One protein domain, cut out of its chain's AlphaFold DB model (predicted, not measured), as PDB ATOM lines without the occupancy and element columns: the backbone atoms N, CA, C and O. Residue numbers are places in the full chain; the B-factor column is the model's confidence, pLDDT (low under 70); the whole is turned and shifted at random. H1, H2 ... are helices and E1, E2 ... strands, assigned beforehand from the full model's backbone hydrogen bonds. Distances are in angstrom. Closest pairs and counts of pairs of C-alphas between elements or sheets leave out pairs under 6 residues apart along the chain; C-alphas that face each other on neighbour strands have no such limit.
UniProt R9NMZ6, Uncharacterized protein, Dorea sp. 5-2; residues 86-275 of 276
ATOM      1  N   ASN A  86     180.006 123.519 131.933       91.88
ATOM      2  CA  ASN A  86     180.963 122.578 131.336       91.88
ATOM      3  C   ASN A  86     182.252 122.341 132.151       91.88
ATOM      4  O   ASN A  86     183.261 121.930 131.579       91.88
ATOM      5  N   GLU A  87     182.232 122.557 133.467       95.31
ATOM      6  CA  GLU A  87     183.356 122.290 134.370       95.31
ATOM      7  C   GLU A  87     182.964 121.241 135.414       95.31
ATOM      8  O   GLU A  87     182.240 121.524 136.373       95.31
ATOM      9  N   TRP A  88     183.457 120.018 135.221       97.31
ATOM     10  CA  TRP A  88     183.251 118.910 136.149       97.31
ATOM     11  C   TRP A  88     184.365 118.864 137.187       97.31
ATOM     12  O   TRP A  88     185.543 118.964 136.847       97.31
ATOM     13  N   VAL A  89     183.978 118.653 138.441       98.12
ATOM     14  CA  VAL A  89     184.883 118.494 139.581       98.12
ATOM     15  C   VAL A  89     184.499 117.268 140.398       98.12
ATOM     16  O   VAL A  89     183.358 116.798 140.346       98.12
ATOM     17  N   PHE A  90     185.453 116.762 141.168       98.38
ATOM     18  CA  PHE A  90     185.185 115.843 142.261       98.38
ATOM     19  C   PHE A  90     184.573 116.581 143.457       98.38
ATOM     20  O   PHE A  90     184.816 117.763 143.664       98.38
ATOM     21  N   SER A  91     183.805 115.872 144.281       96.81
ATOM     22  CA  SER A  91     183.156 116.413 145.484       96.81
ATOM     23  C   SER A  91     184.088 116.630 146.678       96.81
ATOM     24  O   SER A  91     183.602 116.977 147.750       96.81
ATOM     25  N   PHE A  92     185.384 116.363 146.524       97.81
ATOM     26  CA  PHE A  92     186.386 116.511 147.574       97.81
ATOM     27  C   PHE A  92     187.309 117.695 147.286       97.81
ATOM     28  O   PHE A  92     187.600 118.000 146.123       97.81
ATOM     29  N   SER A  93     187.791 118.329 148.353       98.12
ATOM     30  CA  SER A  93     188.747 119.430 148.280       98.12
ATOM     31  C   SER A  93     190.186 118.938 148.081       98.12
ATOM     32  O   SER A  93     190.506 117.759 148.274       98.12
ATOM     33  N   ILE A  94     191.099 119.847 147.732       98.31
ATOM     34  CA  ILE A  94     192.537 119.532 147.697       98.31
ATOM     35  C   ILE A  94     193.070 119.024 149.049       98.31
ATOM     36  O   ILE A  94     193.902 118.116 149.066       98.31
ATOM     37  N   GLU A  95     192.580 119.555 150.173       97.75
ATOM     38  CA  GLU A  95     193.005 119.105 151.506       97.75
ATOM     39  C   GLU A  95     192.477 117.699 151.808       97.75
ATOM     40  O   GLU A  95     193.232 116.856 152.288       97.75
ATOM     41  N   ASP A  96     191.237 117.384 151.412       98.12
ATOM     42  CA  ASP A  96     190.693 116.028 151.561       98.12
ATOM     43  C   ASP A  96     191.546 114.989 150.815       98.12
ATOM     44  O   ASP A  96     191.786 113.880 151.313       98.12
ATOM     45  N   PHE A  97     192.030 115.349 149.619       98.50
ATOM     46  CA  PHE A  97     192.951 114.517 148.846       98.50
ATOM     47  C   PHE A  97     194.294 114.332 149.563       98.50
ATOM     48  O   PHE A  97     194.774 113.198 149.672       98.50
ATOM     49  N   ILE A  98     194.891 115.418 150.067       98.38
ATOM     50  CA  ILE A  98     196.173 115.391 150.787       98.38
ATOM     51  C   ILE A  98     196.076 114.516 152.039       98.38
ATOM     52  O   ILE A  98     196.937 113.658 152.258       98.38
ATOM     53  N   ASP A  99     195.021 114.687 152.828       97.62
ATOM     54  CA  ASP A  99     194.793 113.936 154.058       97.62
ATOM     55  C   ASP A  99     194.562 112.447 153.774       97.62
ATOM     56  O   ASP A  99     195.158 111.589 154.433       97.62
ATOM     57  N   SER A 100     193.785 112.111 152.739       98.12
ATOM     58  CA  SER A 100     193.569 110.714 152.340       98.12
ATOM     59  C   SER A 100     194.853 110.049 151.842       98.12
ATOM     60  O   SER A 100     195.198 108.947 152.279       98.12
ATOM     61  N   TYR A 101     195.614 110.737 150.983       98.44
ATOM     62  CA  TYR A 101     196.922 110.272 150.520       98.44
ATOM     63  C   TYR A 101     197.865 110.020 151.696       98.44
ATOM     64  O   TYR A 101     198.471 108.951 151.797       98.44
ATOM     65  N   ASN A 102     197.982 110.986 152.608       98.44
ATOM     66  CA  ASN A 102     198.865 110.877 153.759       98.44
ATOM     67  C   ASN A 102     198.423 109.781 154.730       98.44
ATOM     68  O   ASN A 102     199.289 109.090 155.258       98.44
ATOM     69  N   GLY A 103     197.121 109.565 154.933       97.75
ATOM     70  CA  GLY A 103     196.613 108.460 155.748       97.75
ATOM     71  C   GLY A 103     197.000 107.086 155.187       97.75
ATOM     72  O   GLY A 103     197.458 106.212 155.930       97.75
ATOM     73  N   ILE A 104     196.902 106.907 153.864       97.06
ATOM     74  CA  ILE A 104     197.345 105.681 153.179       97.06
ATOM     75  C   ILE A 104     198.864 105.524 153.287       97.06
ATOM     76  O   ILE A 104     199.353 104.450 153.644       97.06
ATOM     77  N   TYR A 105     199.617 106.587 153.002       97.69
ATOM     78  CA  TYR A 105     201.079 106.555 153.033       97.69
ATOM     79  C   TYR A 105     201.605 106.277 154.447       97.69
ATOM     80  O   TYR A 105     202.502 105.454 154.627       97.69
ATOM     81  N   TRP A 106     201.002 106.892 155.467       98.00
ATOM     82  CA  TRP A 106     201.353 106.692 156.871       98.00
ATOM     83  C   TRP A 106     201.166 105.243 157.308       98.00
ATOM     84  O   TRP A 106     202.051 104.681 157.950       98.00
ATOM     85  N   LYS A 107     200.059 104.601 156.917       95.88
ATOM     86  CA  LYS A 107     199.808 103.183 157.215       95.88
ATOM     87  C   LYS A 107     200.936 102.267 156.723       95.88
ATOM     88  O   LYS A 107     201.241 101.276 157.384       95.88
ATOM     89  N   ASP A 108     201.551 102.599 155.589       95.94
ATOM     90  CA  ASP A 108     202.601 101.786 154.970       95.94
ATOM     91  C   ASP A 108     204.025 102.211 155.380       95.94
ATOM     92  O   ASP A 108     204.951 101.394 155.327       95.94
ATOM     93  N   LYS A 109     204.232 103.489 155.730       96.75
ATOM     94  CA  LYS A 109     205.565 104.120 155.838       96.75
ATOM     95  C   LYS A 109     205.824 104.879 157.142       96.75
ATOM     96  O   LYS A 109     206.957 105.311 157.344       96.75
ATOM     97  N   GLU A 110     204.812 105.055 157.992       96.19
ATOM     98  CA  GLU A 110     204.874 105.777 159.278       96.19
ATOM     99  C   GLU A 110     205.431 107.211 159.156       96.19
ATOM    100  O   GLU A 110     206.156 107.708 160.018       96.19
ATOM    101  N   VAL A 111     205.125 107.876 158.040       96.56
ATOM    102  CA  VAL A 111     205.490 109.269 157.752       96.56
ATOM    103  C   VAL A 111     204.438 109.868 156.817       96.56
ATOM    104  O   VAL A 111     203.811 109.123 156.066       96.56
ATOM    105  N   ARG A 112     204.224 111.187 156.831       97.75
ATOM    106  CA  ARG A 112     203.459 111.849 155.760       97.75
ATOM    107  C   ARG A 112     204.352 112.054 154.539       97.75
ATOM    108  O   ARG A 112     205.574 112.153 154.659       97.75
ATOM    109  N   TYR A 113     203.751 112.127 153.360       98.00
ATOM    110  CA  TYR A 113     204.479 112.404 152.122       98.00
ATOM    111  C   TYR A 113     204.180 113.802 151.593       98.00
ATOM    112  O   TYR A 113     205.106 114.531 151.242       98.00
ATOM    113  N   LEU A 114     202.899 114.170 151.558       98.12
ATOM    114  CA  LEU A 114     202.428 115.465 151.090       98.12
ATOM    115  C   LEU A 114     202.399 116.464 152.249       98.12
ATOM    116  O   LEU A 114     201.991 116.132 153.363       98.12
ATOM    117  N   LEU A 115     202.821 117.693 151.968       97.31
ATOM    118  CA  LEU A 115     202.576 118.838 152.846       97.31
ATOM    119  C   LEU A 115     201.162 119.396 152.592       97.31
ATOM    120  O   LEU A 115     200.609 119.104 151.530       97.31
ATOM    121  N   PRO A 116     200.597 120.203 153.507       96.81
ATOM    122  CA  PRO A 116     199.364 120.956 153.261       96.81
ATOM    123  C   PRO A 116     199.454 121.812 151.995       96.81
ATOM    124  O   PRO A 116     200.557 122.220 151.606       96.81
ATOM    125  N   SER A 117     198.319 122.108 151.354       97.06
ATOM    126  CA  SER A 117     198.321 122.784 150.045       97.06
ATOM    127  C   SER A 117     198.964 124.177 150.079       97.06
ATOM    128  O   SER A 117     199.528 124.615 149.077       97.06
ATOM    129  N   GLN A 118     198.978 124.844 151.240       95.75
ATOM    130  CA  GLN A 118     199.594 126.167 151.416       95.75
ATOM    131  C   GLN A 118     201.127 126.145 151.247       95.75
ATOM    132  O   GLN A 118     201.738 127.185 151.011       95.75
ATOM    133  N   GLU A 119     201.759 124.970 151.338       96.25
ATOM    134  CA  GLU A 119     203.204 124.774 151.130       96.25
ATOM    135  C   GLU A 119     203.560 124.450 149.658       96.25
ATOM    136  O   GLU A 119     204.740 124.324 149.279       96.25
ATOM    137  N   TRP A 120     202.544 124.271 148.808       97.62
ATOM    138  CA  TRP A 120     202.695 123.935 147.395       97.62
ATOM    139  C   TRP A 120     202.880 125.210 146.574       97.62
ATOM    140  O   TRP A 120     202.457 126.295 146.966       97.62
ATOM    141  N   GLU A 121     203.537 125.102 145.420       97.06
ATOM    142  CA  GLU A 121     203.570 126.238 144.496       97.06
ATOM    143  C   GLU A 121     202.198 126.389 143.844       97.06
ATOM    144  O   GLU A 121     201.660 125.403 143.345       97.06
ATOM    145  N   MET A 122     201.640 127.597 143.844       96.62
ATOM    146  CA  MET A 122     200.328 127.875 143.269       96.62
ATOM    147  C   MET A 122     200.456 128.909 142.153       96.62
ATOM    148  O   MET A 122     201.113 129.936 142.322       96.62
ATOM    149  N   TYR A 123     199.825 128.617 141.020       96.69
ATOM    150  CA  TYR A 123     199.752 129.507 139.865       96.69
ATOM    151  C   TYR A 123     198.303 129.621 139.394       96.69
ATOM    152  O   TYR A 123     197.613 128.607 139.274       96.69
ATOM    153  N   LEU A 124     197.860 130.840 139.095       96.69
ATOM    154  CA  LEU A 124     196.536 131.112 138.542       96.69
ATOM    155  C   LEU A 124     196.598 131.134 137.012       96.69
ATOM    156  O   LEU A 124     197.461 131.802 136.439       96.69
ATOM    157  N   TYR A 125     195.679 130.420 136.367       93.38
ATOM    158  CA  TYR A 125     195.545 130.363 134.913       93.38
ATOM    159  C   TYR A 125     194.126 130.728 134.488       93.38
ATOM    160  O   TYR A 125     193.171 130.321 135.143       93.38
ATOM    161  N   ASP A 126     193.990 131.410 133.349       93.88
ATOM    162  CA  ASP A 126     192.690 131.778 132.765       93.88
ATOM    163  C   ASP A 126     191.842 130.558 132.376       93.88
ATOM    164  O   ASP A 126     190.612 130.627 132.375       93.88
ATOM    165  N   THR A 127     192.495 129.446 132.026       91.81
ATOM    166  CA  THR A 127     191.858 128.186 131.634       91.81
ATOM    167  C   THR A 127     192.669 126.985 132.113       91.81
ATOM    168  O   THR A 127     193.831 127.101 132.511       91.81
ATOM    169  N   SER A 128     192.069 125.801 132.046       89.88
ATOM    170  CA  SER A 128     192.767 124.530 132.223       89.88
ATOM    171  C   SER A 128     192.376 123.545 131.120       89.88
ATOM    172  O   SER A 128     191.634 123.856 130.190       89.88
ATOM    173  N   ILE A 129     192.916 122.330 131.169       90.06
ATOM    174  CA  ILE A 129     192.769 121.371 130.066       90.06
ATOM    175  C   ILE A 129     191.316 120.931 129.897       90.06
ATOM    176  O   ILE A 129     190.850 120.784 128.765       90.06
ATOM    177  N   HIS A 130     190.601 120.801 131.018       89.62
ATOM    178  CA  HIS A 130     189.202 120.367 131.069       89.62
ATOM    179  C   HIS A 130     188.226 121.488 131.448       89.62
ATOM    180  O   HIS A 130     187.061 121.199 131.697       89.62
ATOM    181  N   SER A 131     188.674 122.749 131.512       92.06
ATOM    182  CA  SER A 131     187.814 123.891 131.847       92.06
ATOM    183  C   SER A 131     188.186 125.137 131.054       92.06
ATOM    184  O   SER A 131     189.353 125.495 130.922       92.06
ATOM    185  N   GLY A 132     187.165 125.831 130.548       94.00
ATOM    186  CA  GLY A 132     187.313 127.154 129.938       94.00
ATOM    187  C   GLY A 132     187.323 128.303 130.950       94.00
ATOM    188  O   GLY A 132     187.184 129.451 130.535       94.00
ATOM    189  N   HIS A 133     187.415 128.001 132.246       95.06
ATOM    190  CA  HIS A 133     187.358 128.976 133.329       95.06
ATOM    191  C   HIS A 133     188.664 129.027 134.123       95.06
ATOM    192  O   HIS A 133     189.461 128.086 134.123       95.06
ATOM    193  N   GLU A 134     188.824 130.117 134.871       96.75
ATOM    194  CA  GLU A 134     190.007 130.366 135.685       96.75
ATOM    195  C   GLU A 134     190.228 129.246 136.718       96.75
ATOM    196  O   GLU A 134     189.292 128.797 137.395       96.75
ATOM    197  N   THR A 135     191.469 128.770 136.803       96.75
ATOM    198  CA  THR A 135     191.874 127.573 137.547       96.75
ATOM    199  C   THR A 135     193.182 127.829 138.297       96.75
ATOM    200  O   THR A 135     194.169 128.291 137.724       96.75
ATOM    201  N   CYS A 136     193.214 127.472 139.577       97.88
ATOM    202  CA  CYS A 136     194.416 127.417 140.397       97.88
ATOM    203  C   CYS A 136     195.142 126.083 140.180       97.88
ATOM    204  O   CYS A 136     194.551 125.006 140.281       97.88
ATOM    205  N   ARG A 137     196.447 126.145 139.921       97.50
ATOM    206  CA  ARG A 137     197.325 124.986 139.749       97.50
ATOM    207  C   ARG A 137     198.278 124.878 140.935       97.50
ATOM    208  O   ARG A 137     199.230 125.650 141.017       97.50
ATOM    209  N   TYR A 138     198.056 123.892 141.800       98.44
ATOM    210  CA  TYR A 138     198.906 123.588 142.954       98.44
ATOM    211  C   TYR A 138     199.924 122.508 142.594       98.44
ATOM    212  O   TYR A 138     199.535 121.442 142.126       98.44
ATOM    213  N   ILE A 139     201.214 122.745 142.822       98.19
ATOM    214  CA  ILE A 139     202.312 121.850 142.440       98.19
ATOM    215  C   ILE A 139     203.126 121.450 143.671       98.19
ATOM    216  O   ILE A 139     203.786 122.273 144.314       98.19
ATOM    217  N   PHE A 140     203.133 120.150 143.952       98.44
ATOM    218  CA  PHE A 140     203.977 119.522 144.955       98.44
ATOM    219  C   PHE A 140     205.238 118.933 144.334       98.44
ATOM    220  O   PHE A 140     205.165 118.130 143.405       98.44
ATOM    221  N   SER A 141     206.384 119.240 144.936       97.06
ATOM    222  CA  SER A 141     207.629 118.490 144.773       97.06
ATOM    223  C   SER A 141     208.215 118.232 146.155       97.06
ATOM    224  O   SER A 141     208.366 119.166 146.946       97.06
ATOM    225  N   LYS A 142     208.571 116.975 146.442       94.88
ATOM    226  CA  LYS A 142     209.174 116.599 147.731       94.88
ATOM    227  C   LYS A 142     210.542 117.252 147.937       94.88
ATOM    228  O   LYS A 142     210.908 117.553 149.070       94.88
ATOM    229  N   ASP A 143     211.297 117.455 146.859       93.00
ATOM    230  CA  ASP A 143     212.593 118.128 146.897       93.00
ATOM    231  C   ASP A 143     212.717 119.126 145.741       93.00
ATOM    232  O   ASP A 143     213.176 118.801 144.646       93.00
ATOM    233  N   LYS A 144     212.349 120.381 146.021       88.69
ATOM    234  CA  LYS A 144     212.434 121.504 145.073       88.69
ATOM    235  C   LYS A 144     213.878 121.832 144.650       88.69
ATOM    236  O   LYS A 144     214.079 122.602 143.715       88.69
ATOM    237  N   THR A 145     214.901 121.285 145.319       91.44
ATOM    238  CA  THR A 145     216.309 121.501 144.938       91.44
ATOM    239  C   THR A 145     216.761 120.590 143.795       91.44
ATOM    240  O   THR A 145     217.763 120.879 143.134       91.44
ATOM    241  N   ILE A 146     216.005 119.523 143.525       90.44
ATOM    242  CA  ILE A 146     216.219 118.605 142.411       90.44
ATOM    243  C   ILE A 146     215.233 118.997 141.306       90.44
ATOM    244  O   ILE A 146     214.064 118.643 141.355       90.44
ATOM    245  N   LEU A 147     215.699 119.735 140.294       85.62
ATOM    246  CA  LEU A 147     214.832 120.231 139.212       85.62
ATOM    247  C   LEU A 147     213.964 119.148 138.533       85.62
ATOM    248  O   LEU A 147     212.781 119.409 138.341       85.62
ATOM    249  N   PRO A 148     214.474 117.939 138.210       91.44
ATOM    250  CA  PRO A 148     213.652 116.904 137.581       91.44
ATOM    251  C   PRO A 148     212.879 116.032 138.582       91.44
ATOM    252  O   PRO A 148     212.474 114.917 138.246       91.44
ATOM    253  N   PHE A 149     212.726 116.468 139.837       96.19
ATOM    254  CA  PHE A 149     212.004 115.680 140.830       96.19
ATOM    255  C   PHE A 149     210.533 115.511 140.400       96.19
ATOM    256  O   PHE A 149     209.912 116.497 139.994       96.19
ATOM    257  N   PRO A 150     209.960 114.293 140.477       97.81
ATOM    258  CA  PRO A 150     208.573 114.068 140.084       97.81
ATOM    259  C   PRO A 150     207.601 114.933 140.888       97.81
ATOM    260  O   PRO A 150     207.819 115.188 142.074       97.81
ATOM    261  N   THR A 151     206.504 115.360 140.265       98.38
ATOM    262  CA  THR A 151     205.531 116.252 140.912       98.38
ATOM    263  C   THR A 151     204.134 115.659 140.946       98.38
ATOM    264  O   THR A 151     203.763 114.883 140.068       98.38
ATOM    265  N   ILE A 152     203.349 116.047 141.951       98.81
ATOM    266  CA  ILE A 152     201.886 115.968 141.889       98.81
ATOM    267  C   ILE A 152     201.386 117.381 141.611       98.81
ATOM    268  O   ILE A 152     201.848 118.339 142.225       98.81
ATOM    269  N   THR A 153     200.471 117.530 140.663       98.44
ATOM    270  CA  THR A 153     199.764 118.787 140.422       98.44
ATOM    271  C   THR A 153     198.273 118.570 140.603       98.44
ATOM    272  O   THR A 153     197.734 117.627 140.029       98.44
ATOM    273  N   VAL A 154     197.619 119.452 141.350       98.69
ATOM    274  CA  VAL A 154     196.165 119.471 141.529       98.69
ATOM    275  C   VAL A 154     195.614 120.758 140.921       98.69
ATOM    276  O   VAL A 154     196.123 121.846 141.194       98.69
ATOM    277  N   TYR A 155     194.600 120.620 140.074       98.19
ATOM    278  CA  TYR A 155     193.879 121.726 139.453       98.19
ATOM    279  C   TYR A 155     192.567 121.941 140.199       98.19
ATOM    280  O   TYR A 155     191.814 120.988 140.413       98.19
ATOM    281  N   VAL A 156     192.312 123.182 140.596       98.12
ATOM    282  CA  VAL A 156     191.176 123.587 141.433       98.12
ATOM    283  C   VAL A 156     190.538 124.829 140.803       98.12
ATOM    284  O   VAL A 156     191.273 125.774 140.511       98.12
ATOM    285  N   PRO A 157     189.215 124.879 140.566       97.31
ATOM    286  CA  PRO A 157     188.546 126.089 140.091       97.31
ATOM    287  C   PRO A 157     188.842 127.287 140.996       97.31
ATOM    288  O   PRO A 157     188.821 127.156 142.211       97.31
ATOM    289  N   SER A 158     189.058 128.481 140.445       96.25
ATOM    290  CA  SER A 158     189.392 129.652 141.278       96.25
ATOM    291  C   SER A 158     188.266 130.123 142.213       96.25
ATOM    292  O   SER A 158     188.500 130.910 143.129       96.25
ATOM    293  N   ASN A 159     187.033 129.661 141.983       95.94
ATOM    294  CA  ASN A 159     185.848 130.015 142.762       95.94
ATOM    295  C   ASN A 159     185.489 129.002 143.862       95.94
ATOM    296  O   ASN A 159     184.455 129.193 144.504       95.94
ATOM    297  N   ASP A 160     186.265 127.928 144.022       93.88
ATOM    298  CA  ASP A 160     186.000 126.839 144.967       93.88
ATOM    299  C   ASP A 160     187.313 126.145 145.393       93.88
ATOM    300  O   ASP A 160     188.394 126.551 144.972       93.88
ATOM    301  N   ASP A 161     187.244 125.115 146.236       94.88
ATOM    302  CA  ASP A 161     188.392 124.288 146.646       94.88
ATOM    303  C   ASP A 161     188.347 122.839 146.117       94.88
ATOM    304  O   ASP A 161     189.261 122.045 146.372       94.88
ATOM    305  N   LEU A 162     187.313 122.517 145.336       97.50
ATOM    306  CA  LEU A 162     187.070 121.200 144.755       97.50
ATOM    307  C   LEU A 162     188.053 120.839 143.639       97.50
ATOM    308  O   LEU A 162     188.487 121.672 142.846       97.50
ATOM    309  N   VAL A 163     188.382 119.554 143.533       98.25
ATOM    310  CA  VAL A 163     189.403 119.095 142.584       98.25
ATOM    311  C   VAL A 163     188.828 118.863 141.190       98.25
ATOM    312  O   VAL A 163     187.938 118.039 140.993       98.25
ATOM    313  N   GLN A 164     189.403 119.532 140.195       97.12
ATOM    314  CA  GLN A 164     189.095 119.334 138.780       97.12
ATOM    315  C   GLN A 164     189.948 118.222 138.153       97.12
ATOM    316  O   GLN A 164     189.463 117.424 137.354       97.12
ATOM    317  N   GLU A 165     191.235 118.169 138.489       98.19
ATOM    318  CA  GLU A 165     192.181 117.206 137.924       98.19
ATOM    319  C   GLU A 165     193.359 116.996 138.878       98.19
ATOM    320  O   GLU A 165     193.820 117.930 139.536       98.19
ATOM    321  N   ILE A 166     193.892 115.775 138.904       98.75
ATOM    322  CA  ILE A 166     195.159 115.447 139.561       98.75
ATOM    323  C   ILE A 166     196.100 114.873 138.507       98.75
ATOM    324  O   ILE A 166     195.727 113.963 137.772       98.75
ATOM    325  N   THR A 167     197.339 115.355 138.453       98.56
ATOM    326  CA  THR A 167     198.382 114.776 137.599       98.56
ATOM    327  C   THR A 167     199.602 114.384 138.410       98.56
ATOM    328  O   THR A 167     200.020 115.115 139.305       98.56
ATOM    329  N   VAL A 168     200.190 113.238 138.082       98.75
ATOM    330  CA  VAL A 168     201.516 112.827 138.548       98.75
ATOM    331  C   VAL A 168     202.461 112.950 137.364       98.75
ATOM    332  O   VAL A 168     202.164 112.415 136.298       98.75
ATOM    333  N   ASN A 169     203.572 113.664 137.531       97.88
ATOM    334  CA  ASN A 169     204.404 114.113 136.417       97.88
ATOM    335  C   ASN A 169     205.864 113.696 136.598       97.88
ATOM    336  O   ASN A 169     206.437 113.885 137.674       97.88
ATOM    337  N   PHE A 170     206.479 113.210 135.522       97.00
ATOM    338  CA  PHE A 170     207.887 112.822 135.472       97.00
ATOM    339  C   PHE A 170     208.616 113.495 134.307       97.00
ATOM    340  O   PHE A 170     208.140 113.457 133.173       97.00
ATOM    341  N   ASP A 171     209.753 114.140 134.590       93.00
ATOM    342  CA  ASP A 171     210.577 114.785 133.563       93.00
ATOM    343  C   ASP A 171     211.476 113.755 132.868       93.00
ATOM    344  O   ASP A 171     212.550 113.402 133.364       93.00
ATOM    345  N   ASP A 172     211.045 113.295 131.695       88.44
ATOM    346  CA  ASP A 172     211.790 112.324 130.891       88.44
ATOM    347  C   ASP A 172     213.096 112.898 130.305       88.44
ATOM    348  O   ASP A 172     214.053 112.160 130.071       88.44
ATOM    349  N   HIS A 173     213.219 114.223 130.149       87.12
ATOM    350  CA  HIS A 173     214.446 114.841 129.612       87.12
ATOM    351  C   HIS A 173     215.651 114.624 130.519       87.12
ATOM    352  O   HIS A 173     216.796 114.580 130.059       87.12
ATOM    353  N   SER A 174     215.380 114.489 131.810       85.75
ATOM    354  CA  SER A 174     216.366 114.312 132.862       85.75
ATOM    355  C   SER A 174     216.232 112.929 133.497       85.75
ATOM    356  O   SER A 174     216.413 112.793 134.709       85.75
ATOM    357  N   TYR A 175     215.895 111.912 132.690       88.06
ATOM    358  CA  TYR A 175     215.582 110.570 133.167       88.06
ATOM    359  C   TYR A 175     216.640 110.028 134.136       88.06
ATOM    360  O   TYR A 175     217.828 109.911 133.817       88.06
ATOM    361  N   MET A 176     216.186 109.626 135.323       92.38
ATOM    362  CA  MET A 176     216.979 108.896 136.306       92.38
ATOM    363  C   MET A 176     216.136 107.761 136.883       92.38
ATOM    364  O   MET A 176     215.076 108.029 137.445       92.38
ATOM    365  N   ASP A 177     216.642 106.522 136.848       95.00
ATOM    366  CA  ASP A 177     215.957 105.339 137.407       95.00
ATOM    367  C   ASP A 177     215.461 105.571 138.844       95.00
ATOM    368  O   ASP A 177     214.397 105.102 139.243       95.00
ATOM    369  N   SER A 178     216.246 106.290 139.653       96.19
ATOM    370  CA  SER A 178     215.891 106.605 141.037       96.19
ATOM    371  C   SER A 178     214.690 107.539 141.143       96.19
ATOM    372  O   SER A 178     213.878 107.355 142.041       96.19
ATOM    373  N   LEU A 179     214.571 108.525 140.250       96.62
ATOM    374  CA  LEU A 179     213.437 109.449 140.222       96.62
ATOM    375  C   LEU A 179     212.220 108.806 139.559       96.62
ATOM    376  O   LEU A 179     211.101 109.041 139.997       96.62
ATOM    377  N   TYR A 180     212.426 107.929 138.575       97.12
ATOM    378  CA  TYR A 180     211.332 107.185 137.959       97.12
ATOM    379  C   TYR A 180     210.649 106.245 138.964       97.12
ATOM    380  O   TYR A 180     209.427 106.189 139.021       97.12
ATOM    381  N   LYS A 181     211.408 105.602 139.860       97.81
ATOM    382  CA  LYS A 181     210.826 104.827 140.976       97.81
ATOM    383  C   LYS A 181     210.002 105.681 141.939       97.81
ATOM    384  O   LYS A 181     208.999 105.210 142.462       97.81
ATOM    385  N   VAL A 182     210.424 106.925 142.183       98.12
ATOM    386  CA  VAL A 182     209.642 107.876 142.990       98.12
ATOM    387  C   VAL A 182     208.350 108.247 142.263       98.12
ATOM    388  O   VAL A 182     207.297 108.278 142.887       98.12
ATOM    389  N   TYR A 183     208.413 108.462 140.949       98.50
ATOM    390  CA  TYR A 183     207.233 108.680 140.116       98.50
ATOM    391  C   TYR A 183     206.258 107.493 140.175       98.50
ATOM    392  O   TYR A 183     205.075 107.703 140.424       98.50
ATOM    393  N   GLU A 184     206.737 106.252 140.043       98.62
ATOM    394  CA  GLU A 184     205.901 105.048 140.168       98.62
ATOM    395  C   GLU A 184     205.250 104.930 141.556       98.62
ATOM    396  O   GLU A 184     204.068 104.601 141.656       98.62
ATOM    397  N   GLU A 185     205.985 105.244 142.629       98.69
ATOM    398  CA  GLU A 185     205.436 105.297 143.990       98.69
ATOM    399  C   GLU A 185     204.346 106.375 144.111       98.69
ATOM    400  O   GLU A 185     203.279 106.116 144.668       98.69
ATOM    401  N   MET A 186     204.566 107.563 143.537       98.81
ATOM    402  CA  MET A 186     203.569 108.635 143.520       98.81
ATOM    403  C   MET A 186     202.318 108.228 142.734       98.81
ATOM    404  O   MET A 186     201.216 108.408 143.243       98.81
ATOM    405  N   CYS A 187     202.467 107.602 141.560       98.88
ATOM    406  CA  CYS A 187     201.350 107.039 140.800       98.88
ATOM    407  C   CYS A 187     200.567 106.009 141.618       98.88
ATOM    408  O   CYS A 187     199.339 106.069 141.659       98.88
ATOM    409  N   PHE A 188     201.265 105.079 142.275       98.88
ATOM    410  CA  PHE A 188     200.644 104.046 143.096       98.88
ATOM    411  C   PHE A 188     199.772 104.653 144.197       98.88
ATOM    412  O   PHE A 188     198.591 104.322 144.287       98.88
ATOM    413  N   TYR A 189     200.320 105.566 145.001       98.69
ATOM    414  CA  TYR A 189     199.574 106.156 146.110       98.69
ATOM    415  C   TYR A 189     198.459 107.091 145.634       98.69
ATOM    416  O   TYR A 189     197.367 107.020 146.184       98.69
ATOM    417  N   THR A 190     198.655 107.869 144.561       98.81
ATOM    418  CA  THR A 190     197.572 108.678 143.970       98.81
ATOM    419  C   THR A 190     196.407 107.801 143.509       98.81
ATOM    420  O   THR A 190     195.255 108.115 143.797       98.81
ATOM    421  N   LEU A 191     196.682 106.677 142.839       98.75
ATOM    422  CA  LEU A 191     195.640 105.741 142.416       98.75
ATOM    423  C   LEU A 191     194.986 105.015 143.594       98.75
ATOM    424  O   LEU A 191     193.777 104.817 143.575       98.75
ATOM    425  N   LYS A 192     195.750 104.649 144.627       97.69
ATOM    426  CA  LYS A 192     195.223 104.024 145.851       97.69
ATOM    427  C   LYS A 192     194.307 104.966 146.629       97.69
ATOM    428  O   LYS A 192     193.336 104.511 147.221       97.69
ATOM    429  N   THR A 193     194.577 106.268 146.577       97.88
ATOM    430  CA  THR A 193     193.716 107.311 147.144       97.88
ATOM    431  C   THR A 193     192.365 107.391 146.436       97.88
ATOM    432  O   THR A 193     191.337 107.454 147.105       97.88
ATOM    433  N   VAL A 194     192.335 107.341 145.099       97.62
ATOM    434  CA  VAL A 194     191.074 107.458 144.336       97.62
ATOM    435  C   VAL A 194     190.365 106.122 144.079       97.62
ATOM    436  O   VAL A 194     189.185 106.103 143.740       97.62
ATOM    437  N   PHE A 195     191.054 104.997 144.277       96.75
ATOM    438  CA  PHE A 195     190.506 103.644 144.181       96.75
ATOM    439  C   PHE A 195     190.872 102.803 145.418       96.75
ATOM    440  O   PHE A 195     191.604 101.815 145.293       96.75
ATOM    441  N   PRO A 196     190.375 103.162 146.617       92.38
ATOM    442  CA  PRO A 196     190.786 102.528 147.873       92.38
ATOM    443  C   PRO A 196     190.398 101.048 147.980       92.38
ATOM    444  O   PRO A 196     190.947 100.319 148.803       92.38
ATOM    445  N   ASP A 197     189.457 100.593 147.155       93.31
ATOM    446  CA  ASP A 197     188.959  99.221 147.119       93.31
ATOM    447  C   ASP A 197     189.642  98.342 146.053       93.31
ATOM    448  O   ASP A 197     189.339  97.151 145.956       93.31
ATOM    449  N   LEU A 198     190.553  98.895 145.241       95.75
ATOM    450  CA  LEU A 198     191.372  98.096 144.332       95.75
ATOM    451  C   LEU A 198     192.552  97.469 145.074       95.75
ATOM    452  O   LEU A 198     193.293  98.133 145.793       95.75
ATOM    453  N   GLU A 199     192.766  96.180 144.820       97.25
ATOM    454  CA  GLU A 199     193.954  95.464 145.283       97.25
ATOM    455  C   GLU A 199     195.238  96.113 144.742       97.25
ATOM    456  O   GLU A 199     195.297  96.517 143.575       97.25
ATOM    457  N   ASP A 200     196.299  96.122 145.553       98.12
ATOM    458  CA  ASP A 200     197.584  96.745 145.206       98.12
ATOM    459  C   ASP A 200     198.134  96.239 143.856       98.12
ATOM    460  O   ASP A 200     198.624  97.024 143.047       98.12
ATOM    461  N   GLU A 201     197.994  94.941 143.554       98.19
ATOM    462  CA  GLU A 201     198.414  94.366 142.267       98.19
ATOM    463  C   GLU A 201     197.651  94.961 141.073       98.19
ATOM    464  O   GLU A 201     198.227  95.150 139.999       98.19
ATOM    465  N   LYS A 202     196.360  95.282 141.232       98.31
ATOM    466  CA  LYS A 202     195.570  95.929 140.174       98.31
ATOM    467  C   LYS A 202     196.009  97.374 139.966       98.31
ATOM    468  O   LYS A 202     196.140  97.793 138.819       98.31
ATOM    469  N   ILE A 203     196.298  98.099 141.047       98.56
ATOM    470  CA  ILE A 203     196.835  99.466 140.981       98.56
ATOM    471  C   ILE A 203     198.197  99.470 140.275       98.56
ATOM    472  O   ILE A 203     198.424 100.287 139.382       98.56
ATOM    473  N   ILE A 204     199.074  98.519 140.622       98.62
ATOM    474  CA  ILE A 204     200.394  98.365 139.996       98.62
ATOM    475  C   ILE A 204     200.269  98.116 138.495       98.62
ATOM    476  O   ILE A 204     200.911  98.799 137.694       98.62
ATOM    477  N   ASN A 205     199.411  97.174 138.102       98.50
ATOM    478  CA  ASN A 205     199.165  96.896 136.690       98.50
ATOM    479  C   ASN A 205     198.589  98.114 135.956       98.50
ATOM    480  O   ASN A 205     198.986  98.372 134.819       98.50
ATOM    481  N   LEU A 206     197.696  98.880 136.594       98.62
ATOM    482  CA  LEU A 206     197.085 100.064 135.997       98.62
ATOM    483  C   LEU A 206     198.126 101.149 135.692       98.62
ATOM    484  O   LEU A 206     198.260 101.518 134.525       98.62
ATOM    485  N   TYR A 207     198.903 101.626 136.675       98.50
ATOM    486  CA  TYR A 207     199.884 102.685 136.386       98.50
ATOM    487  C   TYR A 207     200.994 102.200 135.448       98.50
ATOM    488  O   TYR A 207     201.445 102.966 134.603       98.50
ATOM    489  N   THR A 208     201.410 100.931 135.545       98.38
ATOM    490  CA  THR A 208     202.442 100.377 134.653       98.38
ATOM    491  C   THR A 208     201.951 100.378 133.206       98.38
ATOM    492  O   THR A 208     202.674 100.803 132.306       98.38
ATOM    493  N   THR A 209     200.694  99.972 132.988       98.38
ATOM    494  CA  THR A 209     200.055  99.991 131.664       98.38
ATOM    495  C   THR A 209     199.932 101.416 131.133       98.38
ATOM    496  O   THR A 209     200.287 101.672 129.986       98.38
ATOM    497  N   LEU A 210     199.469 102.357 131.960       98.38
ATOM    498  CA  LEU A 210     199.333 103.764 131.574       98.38
ATOM    499  C   LEU A 210     200.690 104.376 131.203       98.38
ATOM    500  O   LEU A 210     200.815 104.983 130.143       98.38
ATOM    501  N   ASN A 211     201.721 104.155 132.018       97.44
ATOM    502  CA  ASN A 211     203.073 104.641 131.744       97.44
ATOM    503  C   ASN A 211     203.615 104.071 130.429       97.44
ATOM    504  O   ASN A 211     204.131 104.821 129.604       97.44
ATOM    505  N   GLN A 212     203.447 102.765 130.191       97.75
ATOM    506  CA  GLN A 212     203.842 102.143 128.927       97.75
ATOM    507  C   GLN A 212     203.100 102.764 127.734       97.75
ATOM    508  O   GLN A 212     203.736 103.134 126.747       97.75
ATOM    509  N   LEU A 213     201.779 102.942 127.839       97.81
ATOM    510  CA  LEU A 213     200.973 103.586 126.799       97.81
ATOM    511  C   LEU A 213     201.439 105.018 126.512       97.81
ATOM    512  O   LEU A 213     201.451 105.411 125.347       97.81
ATOM    513  N   ALA A 214     201.860 105.770 127.534       96.19
ATOM    514  CA  ALA A 214     202.409 107.115 127.372       96.19
ATOM    515  C   ALA A 214     203.652 107.110 126.463       96.19
ATOM    516  O   ALA A 214     203.715 107.862 125.493       96.19
ATOM    517  N   TYR A 215     204.614 106.219 126.730       95.19
ATOM    518  CA  TYR A 215     205.841 106.096 125.932       95.19
ATOM    519  C   TYR A 215     205.595 105.537 124.525       95.19
ATOM    520  O   TYR A 215     206.289 105.913 123.581       95.19
ATOM    521  N   GLU A 216     204.612 104.652 124.358       96.50
ATOM    522  CA  GLU A 216     204.239 104.107 123.047       96.50
ATOM    523  C   GLU A 216     203.498 105.126 122.167       96.50
ATOM    524  O   GLU A 216     203.517 105.002 120.941       96.50
ATOM    525  N   ASN A 217     202.874 106.144 122.772       95.19
ATOM    526  CA  ASN A 217     202.003 107.108 122.096       95.19
ATOM    527  C   ASN A 217     202.417 108.560 122.377       95.19
ATOM    528  O   ASN A 217     201.589 109.389 122.756       95.19
ATOM    529  N   VAL A 218     203.698 108.879 122.174       93.75
ATOM    530  CA  VAL A 218     204.202 110.246 122.370       93.75
ATOM    531  C   VAL A 218     203.507 111.225 121.420       93.75
ATOM    532  O   VAL A 218     203.542 111.078 120.195       93.75
ATOM    533  N   MET A 219     202.906 112.260 121.996       89.50
ATOM    534  CA  MET A 219     202.106 113.251 121.295       89.50
ATOM    535  C   MET A 219     202.967 114.422 120.793       89.50
ATOM    536  O   MET A 219     203.877 114.884 121.484       89.50
ATOM    537  N   PRO A 220     202.685 114.951 119.589       85.44
ATOM    538  CA  PRO A 220     203.371 116.135 119.071       85.44
ATOM    539  C   PRO A 220     202.798 117.448 119.627       85.44
ATOM    540  O   PRO A 220     203.372 118.512 119.403       85.44
ATOM    541  N   VAL A 221     201.641 117.389 120.290       86.12
ATOM    542  CA  VAL A 221     200.942 118.538 120.873       86.12
ATOM    543  C   VAL A 221     201.228 118.556 122.368       86.12
ATOM    544  O   VAL A 221     201.231 117.499 122.990       86.12
ATOM    545  N   LYS A 222     201.485 119.740 122.930       88.62
ATOM    546  CA  LYS A 222     201.670 119.920 124.376       88.62
ATOM    547  C   LYS A 222     200.391 119.597 125.143       88.62
ATOM    548  O   LYS A 222     199.294 119.651 124.589       88.62
ATOM    549  N   TYR A 223     200.543 119.333 126.435       89.12
ATOM    550  CA  TYR A 223     199.407 119.120 127.319       89.12
ATOM    551  C   TYR A 223     198.667 120.444 127.584       89.12
ATOM    552  O   TYR A 223     199.092 121.252 128.404       89.12
ATOM    553  N   ALA A 224     197.602 120.694 126.819       86.88
ATOM    554  CA  ALA A 224     196.807 121.924 126.831       86.88
ATOM    555  C   ALA A 224     195.345 121.631 126.445       86.88
ATOM    556  O   ALA A 224     195.015 120.504 126.069       86.88
ATOM    557  N   SER A 225     194.468 122.638 126.514       84.12
ATOM    558  CA  SER A 225     193.054 122.496 126.138       84.12
ATOM    559  C   SER A 225     192.889 121.865 124.746       84.12
ATOM    560  O   SER A 225     193.554 122.246 123.779       84.12
ATOM    561  N   GLY A 226     192.016 120.860 124.653       81.62
ATOM    562  CA  GLY A 226     191.803 120.068 123.438       81.62
ATOM    563  C   GLY A 226     192.797 118.918 123.227       81.62
ATOM    564  O   GLY A 226     192.690 118.212 122.223       81.62
ATOM    565  N   ALA A 227     193.741 118.697 124.147       88.06
ATOM    566  CA  ALA A 227     194.562 117.493 124.162       88.06
ATOM    567  C   ALA A 227     193.681 116.241 124.306       88.06
ATOM    568  O   ALA A 227     192.884 116.122 125.232       88.06
ATOM    569  N   VAL A 228     193.845 115.295 123.382       91.38
ATOM    570  CA  VAL A 228     193.117 114.020 123.383       91.38
ATOM    571  C   VAL A 228     194.080 112.914 123.821       91.38
ATOM    572  O   VAL A 228     195.124 112.769 123.182       91.38
ATOM    573  N   PRO A 229     193.789 112.144 124.885       94.44
ATOM    574  CA  PRO A 229     194.667 111.065 125.329       94.44
ATOM    575  C   PRO A 229     194.618 109.863 124.378       94.44
ATOM    576  O   PRO A 229     193.636 109.653 123.667       94.44
ATOM    577  N   CYS A 230     195.662 109.030 124.383       94.44
ATOM    578  CA  CYS A 230     195.692 107.818 123.555       94.44
ATOM    579  C   CYS A 230     194.718 106.732 124.052       94.44
ATOM    580  O   CYS A 230     194.201 105.940 123.265       94.44
ATOM    581  N   ALA A 231     194.454 106.701 125.359       97.56
ATOM    582  CA  ALA A 231     193.524 105.790 126.013       97.56
ATOM    583  C   ALA A 231     193.014 106.411 127.316       97.56
ATOM    584  O   ALA A 231     193.726 107.197 127.930       97.56
ATOM    585  N   LEU A 232     191.823 106.016 127.765       98.44
ATOM    586  CA  LEU A 232     191.278 106.362 129.074       98.44
ATOM    587  C   LEU A 232     190.726 105.111 129.758       98.44
ATOM    588  O   LEU A 232     189.937 104.361 129.184       98.44
ATOM    589  N   TYR A 233     191.134 104.903 131.003       98.69
ATOM    590  CA  TYR A 233     190.619 103.872 131.892       98.69
ATOM    591  C   TYR A 233     189.664 104.521 132.888       98.69
ATOM    592  O   TYR A 233     189.944 105.619 133.350       98.69
ATOM    593  N   TYR A 234     188.540 103.898 133.228       98.50
ATOM    594  CA  TYR A 234     187.585 104.501 134.162       98.50
ATOM    595  C   TYR A 234     186.951 103.491 135.111       98.50
ATOM    596  O   TYR A 234     186.825 102.313 134.785       98.50
ATOM    597  N   ARG A 235     186.505 103.966 136.273       97.50
ATOM    598  CA  ARG A 235     185.664 103.208 137.205       97.50
ATOM    599  C   ARG A 235     184.673 104.146 137.871       97.50
ATOM    600  O   ARG A 235     185.080 105.097 138.535       97.50
ATOM    601  N   GLY A 236     183.381 103.880 137.691       95.12
ATOM    602  CA  GLY A 236     182.347 104.843 138.074       95.12
ATOM    603  C   GLY A 236     182.583 106.181 137.370       95.12
ATOM    604  O   GLY A 236     182.756 106.209 136.152       95.12
ATOM    605  N   ASP A 237     182.656 107.251 138.155       96.50
ATOM    606  CA  ASP A 237     182.806 108.626 137.668       96.50
ATOM    607  C   ASP A 237     184.270 109.113 137.655       96.50
ATOM    608  O   ASP A 237     184.535 110.304 137.500       96.50
ATOM    609  N   ILE A 238     185.238 108.204 137.824       98.38
ATOM    610  CA  ILE A 238     186.674 108.513 137.861       98.38
ATOM    611  C   ILE A 238     187.330 107.985 136.588       98.38
ATOM    612  O   ILE A 238     187.293 106.782 136.319       98.38
ATOM    613  N   GLY A 239     187.956 108.872 135.819       98.38
ATOM    614  CA  GLY A 239     188.784 108.540 134.666       98.38
ATOM    615  C   GLY A 239     190.265 108.721 134.970       98.38
ATOM    616  O   GLY A 239     190.657 109.647 135.672       98.38
ATOM    617  N   VAL A 240     191.092 107.850 134.403       98.69
ATOM    618  CA  VAL A 240     192.548 107.909 134.460       98.69
ATOM    619  C   VAL A 240     193.117 107.700 133.068       98.69
ATOM    620  O   VAL A 240     192.741 106.757 132.370       98.69
ATOM    621  N   TYR A 241     194.045 108.551 132.653       98.38
ATOM    622  CA  TYR A 241     194.709 108.395 131.365       98.38
ATOM    623  C   TYR A 241     196.176 108.817 131.412       98.38
ATOM    624  O   TYR A 241     196.562 109.631 132.256       98.38
ATOM    625  N   PRO A 242     197.004 108.291 130.497       97.50
ATOM    626  CA  PRO A 242     198.350 108.778 130.317       97.50
ATOM    627  C   PRO A 242     198.391 109.908 129.290       97.50
ATOM    628  O   PRO A 242     197.647 109.912 128.304       97.50
ATOM    629  N   TYR A 243     199.321 110.833 129.473       96.75
ATOM    630  CA  TYR A 243     199.672 111.793 128.440       96.75
ATOM    631  C   TYR A 243     201.173 112.034 128.440       96.75
ATOM    632  O   TYR A 243     201.769 112.273 129.487       96.75
ATOM    633  N   PHE A 244     201.791 111.983 127.267       95.81
ATOM    634  CA  PHE A 244     203.195 112.331 127.112       95.81
ATOM    635  C   PHE A 244     203.374 113.098 125.814       95.81
ATOM    636  O   PHE A 244     203.061 112.581 124.743       95.81
ATOM    637  N   ALA A 245     203.865 114.329 125.913       90.50
ATOM    638  CA  ALA A 245     204.201 115.151 124.763       90.50
ATOM    639  C   ALA A 245     205.715 115.317 124.626       90.50
ATOM    640  O   ALA A 245     206.438 115.399 125.617       90.50
ATOM    641  N   LEU A 246     206.196 115.411 123.384       83.75
ATOM    642  CA  LEU A 246     207.603 115.714 123.111       83.75
ATOM    643  C   LEU A 246     207.986 117.061 123.740       83.75
ATOM    644  O   LEU A 246     207.373 118.081 123.426       83.75
ATOM    645  N   GLY A 247     209.031 117.085 124.570       82.19
ATOM    646  CA  GLY A 247     209.424 118.317 125.260       82.19
ATOM    647  C   GLY A 247     208.665 118.579 126.567       82.19
ATOM    648  O   GLY A 247     208.851 119.643 127.148       82.19
ATOM    649  N   ASP A 248     207.807 117.656 127.011       86.50
ATOM    650  CA  ASP A 248     206.959 117.782 128.205       86.50
ATOM    651  C   ASP A 248     207.160 116.588 129.162       86.50
ATOM    652  O   ASP A 248     207.957 115.681 128.911       86.50
ATOM    653  N   TYR A 249     206.436 116.590 130.277       91.12
ATOM    654  CA  TYR A 249     206.420 115.502 131.247       91.12
ATOM    655  C   TYR A 249     205.667 114.276 130.713       91.12
ATOM    656  O   TYR A 249     204.688 114.396 129.970       91.12
ATOM    657  N   VAL A 250     206.063 113.094 131.184       95.19
ATOM    658  CA  VAL A 250     205.184 111.919 131.210       95.19
ATOM    659  C   VAL A 250     204.188 112.124 132.345       95.19
ATOM    660  O   VAL A 250     204.594 112.432 133.469       95.19
ATOM    661  N   ARG A 251     202.894 111.993 132.051       96.69
ATOM    662  CA  ARG A 251     201.813 112.296 132.991       96.69
ATOM    663  C   ARG A 251     200.869 111.120 133.149       96.69
ATOM    664  O   ARG A 251     200.402 110.561 132.157       96.69
ATOM    665  N   LEU A 252     200.513 110.835 134.394       98.56
ATOM    666  CA  LEU A 252     199.298 110.110 134.744       98.56
ATOM    667  C   LEU A 252     198.276 111.135 135.225       98.56
ATOM    668  O   LEU A 252     198.561 111.875 136.163       98.56
ATOM    669  N   CYS A 253     197.108 111.175 134.595       98.62
ATOM    670  CA  CYS A 253     196.062 112.157 134.870       98.62
ATOM    671  C   CYS A 253     194.840 111.453 135.459       98.62
ATOM    672  O   CYS A 253     194.468 110.390 134.967       98.62
ATOM    673  N   VAL A 254     194.216 112.044 136.476       98.75
ATOM    674  CA  VAL A 254     192.972 111.597 137.113       98.75
ATOM    675  C   VAL A 254     191.949 112.721 136.995       98.75
ATOM    676  O   VAL A 254     192.218 113.841 137.426       98.75
ATOM    677  N   ILE A 255     190.786 112.421 136.418       98.31
ATOM    678  CA  ILE A 255     189.739 113.401 136.108       98.31
ATOM    679  C   ILE A 255     188.342 112.857 136.431       98.31
ATOM    680  O   ILE A 255     188.133 111.639 136.375       98.31
ATOM    681  N   PRO A 256     187.363 113.725 136.726       98.00
ATOM    682  CA  PRO A 256     185.966 113.327 136.734       98.00
ATOM    683  C   PRO A 256     185.526 112.982 135.306       98.00
ATOM    684  O   PRO A 256     185.904 113.650 134.343       98.00
ATOM    685  N   VAL A 257     184.717 111.936 135.148       97.44
ATOM    686  CA  VAL A 257     184.185 111.526 133.840       97.44
ATOM    687  C   VAL A 257     182.686 111.299 133.889       97.44
ATOM    688  O   VAL A 257     182.150 110.722 134.827       97.44
ATOM    689  N   THR A 258     182.007 111.709 132.821       97.00
ATOM    690  CA  THR A 258     180.580 111.449 132.607       97.00
ATOM    691  C   THR A 258     180.388 110.445 131.473       97.00
ATOM    692  O   THR A 258     181.238 110.359 130.578       97.00
ATOM    693  N   PRO A 259     179.255 109.719 131.415       97.00
ATOM    694  CA  PRO A 259     178.943 108.854 130.277       97.00
ATOM    695  C   PRO A 259     179.039 109.576 128.924       97.00
ATOM    696  O   PRO A 259     179.567 109.022 127.963       97.00
ATOM    697  N   GLN A 260     178.597 110.837 128.867       96.06
ATOM    698  CA  GLN A 260     178.658 111.675 127.670       96.06
ATOM    699  C   GLN A 260     180.102 111.951 127.244       96.06
ATOM    700  O   GLN A 260     180.420 111.856 126.059       96.06
ATOM    701  N   TYR A 261     180.986 112.253 128.199       95.44
ATOM    702  CA  TYR A 261     182.400 112.480 127.917       95.44
ATOM    703  C   TYR A 261     183.107 111.199 127.447       95.44
ATOM    704  O   TYR A 261     183.867 111.221 126.479       95.44
ATOM    705  N   LEU A 262     182.791 110.052 128.057       97.69
ATOM    706  CA  LEU A 262     183.309 108.755 127.613       97.69
ATOM    707  C   LEU A 262     182.881 108.431 126.172       97.69
ATOM    708  O   LEU A 262     183.693 107.960 125.376       97.69
ATOM    709  N   ASP A 263     181.627 108.710 125.808       97.75
ATOM    710  CA  ASP A 263     181.133 108.527 124.438       97.75
ATOM    711  C   ASP A 263     181.803 109.479 123.440       97.75
ATOM    712  O   ASP A 263     182.130 109.070 122.321       97.75
ATOM    713  N   GLN A 264     182.076 110.721 123.848       95.75
ATOM    714  CA  GLN A 264     182.836 111.676 123.045       95.75
ATOM    715  C   GLN A 264     184.254 111.163 122.752       95.75
ATOM    716  O   GLN A 264     184.679 111.189 121.596       95.75
ATOM    717  N   LEU A 265     184.967 110.650 123.759       96.50
ATOM    718  CA  LEU A 265     186.310 110.088 123.579       96.50
ATOM    719  C   LEU A 265     186.299 108.877 122.634       96.50
ATOM    720  O   LEU A 265     187.116 108.796 121.716       96.50
ATOM    721  N   ARG A 266     185.318 107.974 122.774       97.31
ATOM    722  CA  ARG A 266     185.140 106.848 121.837       97.31
ATOM    723  C   ARG A 266     184.916 107.330 120.405       97.31
ATOM    724  O   ARG A 266     185.499 106.775 119.476       97.31
ATOM    725  N   ALA A 267     184.102 108.368 120.214       97.00
ATOM    726  CA  ALA A 267     183.855 108.957 118.897       97.00
ATOM    727  C   ALA A 267     185.112 109.609 118.289       97.00
ATOM    728  O   ALA A 267     185.253 109.642 117.067       97.00
ATOM    729  N   GLN A 268     186.042 110.075 119.128       94.88
ATOM    730  CA  GLN A 268     187.363 110.571 118.724       94.88
ATOM    731  C   GLN A 268     188.383 109.447 118.459       94.88
ATOM    732  O   GLN A 268     189.505 109.727 118.043       94.88
ATOM    733  N   GLY A 269     188.003 108.178 118.649       95.31
ATOM    734  CA  GLY A 269     188.865 107.016 118.426       95.31
ATOM    735  C   GLY A 269     189.749 106.643 119.618       95.31
ATOM    736  O   GLY A 269     190.629 105.799 119.467       95.31
ATOM    737  N   VAL A 270     189.520 107.241 120.790       96.75
ATOM    738  CA  VAL A 270     190.244 106.915 122.024       96.75
ATOM    739  C   VAL A 270     189.801 105.546 122.538       96.75
ATOM    740  O   VAL A 270     188.605 105.245 122.598       96.75
ATOM    741  N   GLY A 271     190.763 104.713 122.938       96.88
ATOM    742  CA  GLY A 271     190.468 103.466 123.642       96.88
ATOM    743  C   GLY A 271     189.917 103.762 125.037       96.88
ATOM    744  O   GLY A 271     190.638 104.313 125.862       96.88
ATOM    745  N   VAL A 272     188.655 103.414 125.302       98.25
ATOM    746  CA  VAL A 272     188.002 103.634 126.604       98.25
ATOM    747  C   VAL A 272     187.734 102.294 127.288       98.25
ATOM    748  O   VAL A 272     186.971 101.482 126.759       98.25
ATOM    749  N   TYR A 273     188.332 102.080 128.460       98.19
ATOM    750  CA  TYR A 273     188.362 100.793 129.162       98.19
ATOM    751  C   TYR A 273     187.831 100.920 130.591       98.19
ATOM    752  O   TYR A 273     188.242 101.802 131.336       98.19
ATOM    753  N   GLU A 274     186.938 100.025 131.002       97.69
ATOM    754  CA  GLU A 274     186.492  99.963 132.396       97.69
ATOM    755  C   GLU A 274     187.534  99.233 133.260       97.69
ATOM    756  O   GLU A 274     188.084  98.208 132.850       97.69
ATOM    757  N   ILE A 275     187.815  99.760 134.452       97.00
ATOM    758  CA  ILE A 275     188.702  99.152 135.444       97.00
ATOM    759  C   ILE A 275     187.882  98.149 136.261       97.00
ATOM    760  O   ILE A 275     186.953  98.521 136.982       97.00
TER     761      ILE A 275
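AT A GLANCE: This is residues 86 to 275 of the 276 residues of an uncharacterized protein of Dorea sp. 5-2 (UniProt R9NMZ6). One twisted sheet of eight strands forms the body, with the two long helices H2 and H3 packed over one face, H2 over E5 and E8 and H3 over E7. The short helix H4 is over the opposite face near the E9 edge, while H1 packs on H2 and only grazes the sheet with residues 94 to 97. The printed part has 190 residues with four named helices and nine named strands, in the order E1, H1, E2, E3, E4, E5, H2, H3, E6, E7, E8, H4, E9. The sheet is mixed, in the order E2, E3, E4, E5, E8, E7, E6, E9, and the class is mixed, helices and strands. The whole is compact, with a radius of gyration of the C-alphas of 15.6 A and spans of 45 by 37 by 35 A.

IN THESE COORDINATES: E1 is residues 87 to 90, beginning at C-alpha 87 at (183.356, 122.290, 134.370). H1 is residues 94 to 109, 21.8 A from first to last C-alpha. E2 is residues 121 to 125, E3 residues 135 to 141 and E4 residues 151 to 157, the last two 19.6 A long each. E5 is residues 165 to 170, 16.5 A long. H2, residues 177 to 194, is 25.9 A long and begins at C-alpha 177 at (215.957, 105.339, 137.407). H3, residues 200 to 216, is 24.3 A long. E6 is residues 231 to 235, E7 residues 238 to 244, 20.1 A long, and E8 residues 250 to 256, 20.0 A long. H4 is residues 259 to 267, and E9 is residues 271 to 274, ending at C-alpha 274 at (186.492, 99.963, 132.396).

HOW THE PARTS SIT: E2, E3, E4 and E5 form a meander, each strand the antiparallel neighbour of the one before, and E6, E7 and E8 form another. N 123 and O 137 of the hairpin E2 and E3 are 3.0 A apart, within hydrogen-bond range, as are N 138 and O 154 of the hairpin E3 and E4, 2.9 A, and N 153 and O 167 of the hairpin E4 and E5, 2.8 A. E5 and E8 are antiparallel, with N 168 and O 252 at 2.9 A. The hairpin E7 and E8 has N 241 and O 253 at 3.0 A, and the hairpin E6 and E7 has N 233 and O 240 at 2.8 A. E6 and E9 are parallel, with N 232 and O 271 at 2.8 A. E8, H4 and E9 form a split strand-helix-strand unit, two strands running the same way with E7 and E6 between them, and its crossover is right-handed. H2 has a height over the sheet of 9.1 A and stands at 6 degrees to E5 on the local plane, along the strands. H3, on the same face, has a height of 9.3 A. H2 and H3 touch at a steep tilt of 57 degrees, closest at the C-alphas of Phe 188 and Ile 203, 6.3 A. H1 touches residues 189 to 193 of H2, closest at the C-alphas of Tyr 101 and Thr 193, 5.5 A. H4, on the opposite face, lies over E6 and only just over E9, where 3 of its C-alphas fall. E1 pairs with no named strand; its closest C-alphas to E8 are those of Val 89 and Pro 256, 6.0 A. In H1, H2, H3 and H4 every O i to N i+4 pair is within hydrogen-bond range.

THE WHOLE: The two C-alphas farthest apart are those of Glu 110 and Ala 267, 45.6 A. The printed part has no cut. The long links are H1 to E2, with 11 residues, and H3 to E6, with 14 residues, 217 to 230. The mean pLDDT of the printed part is 95.7, and no printed residue is under 70.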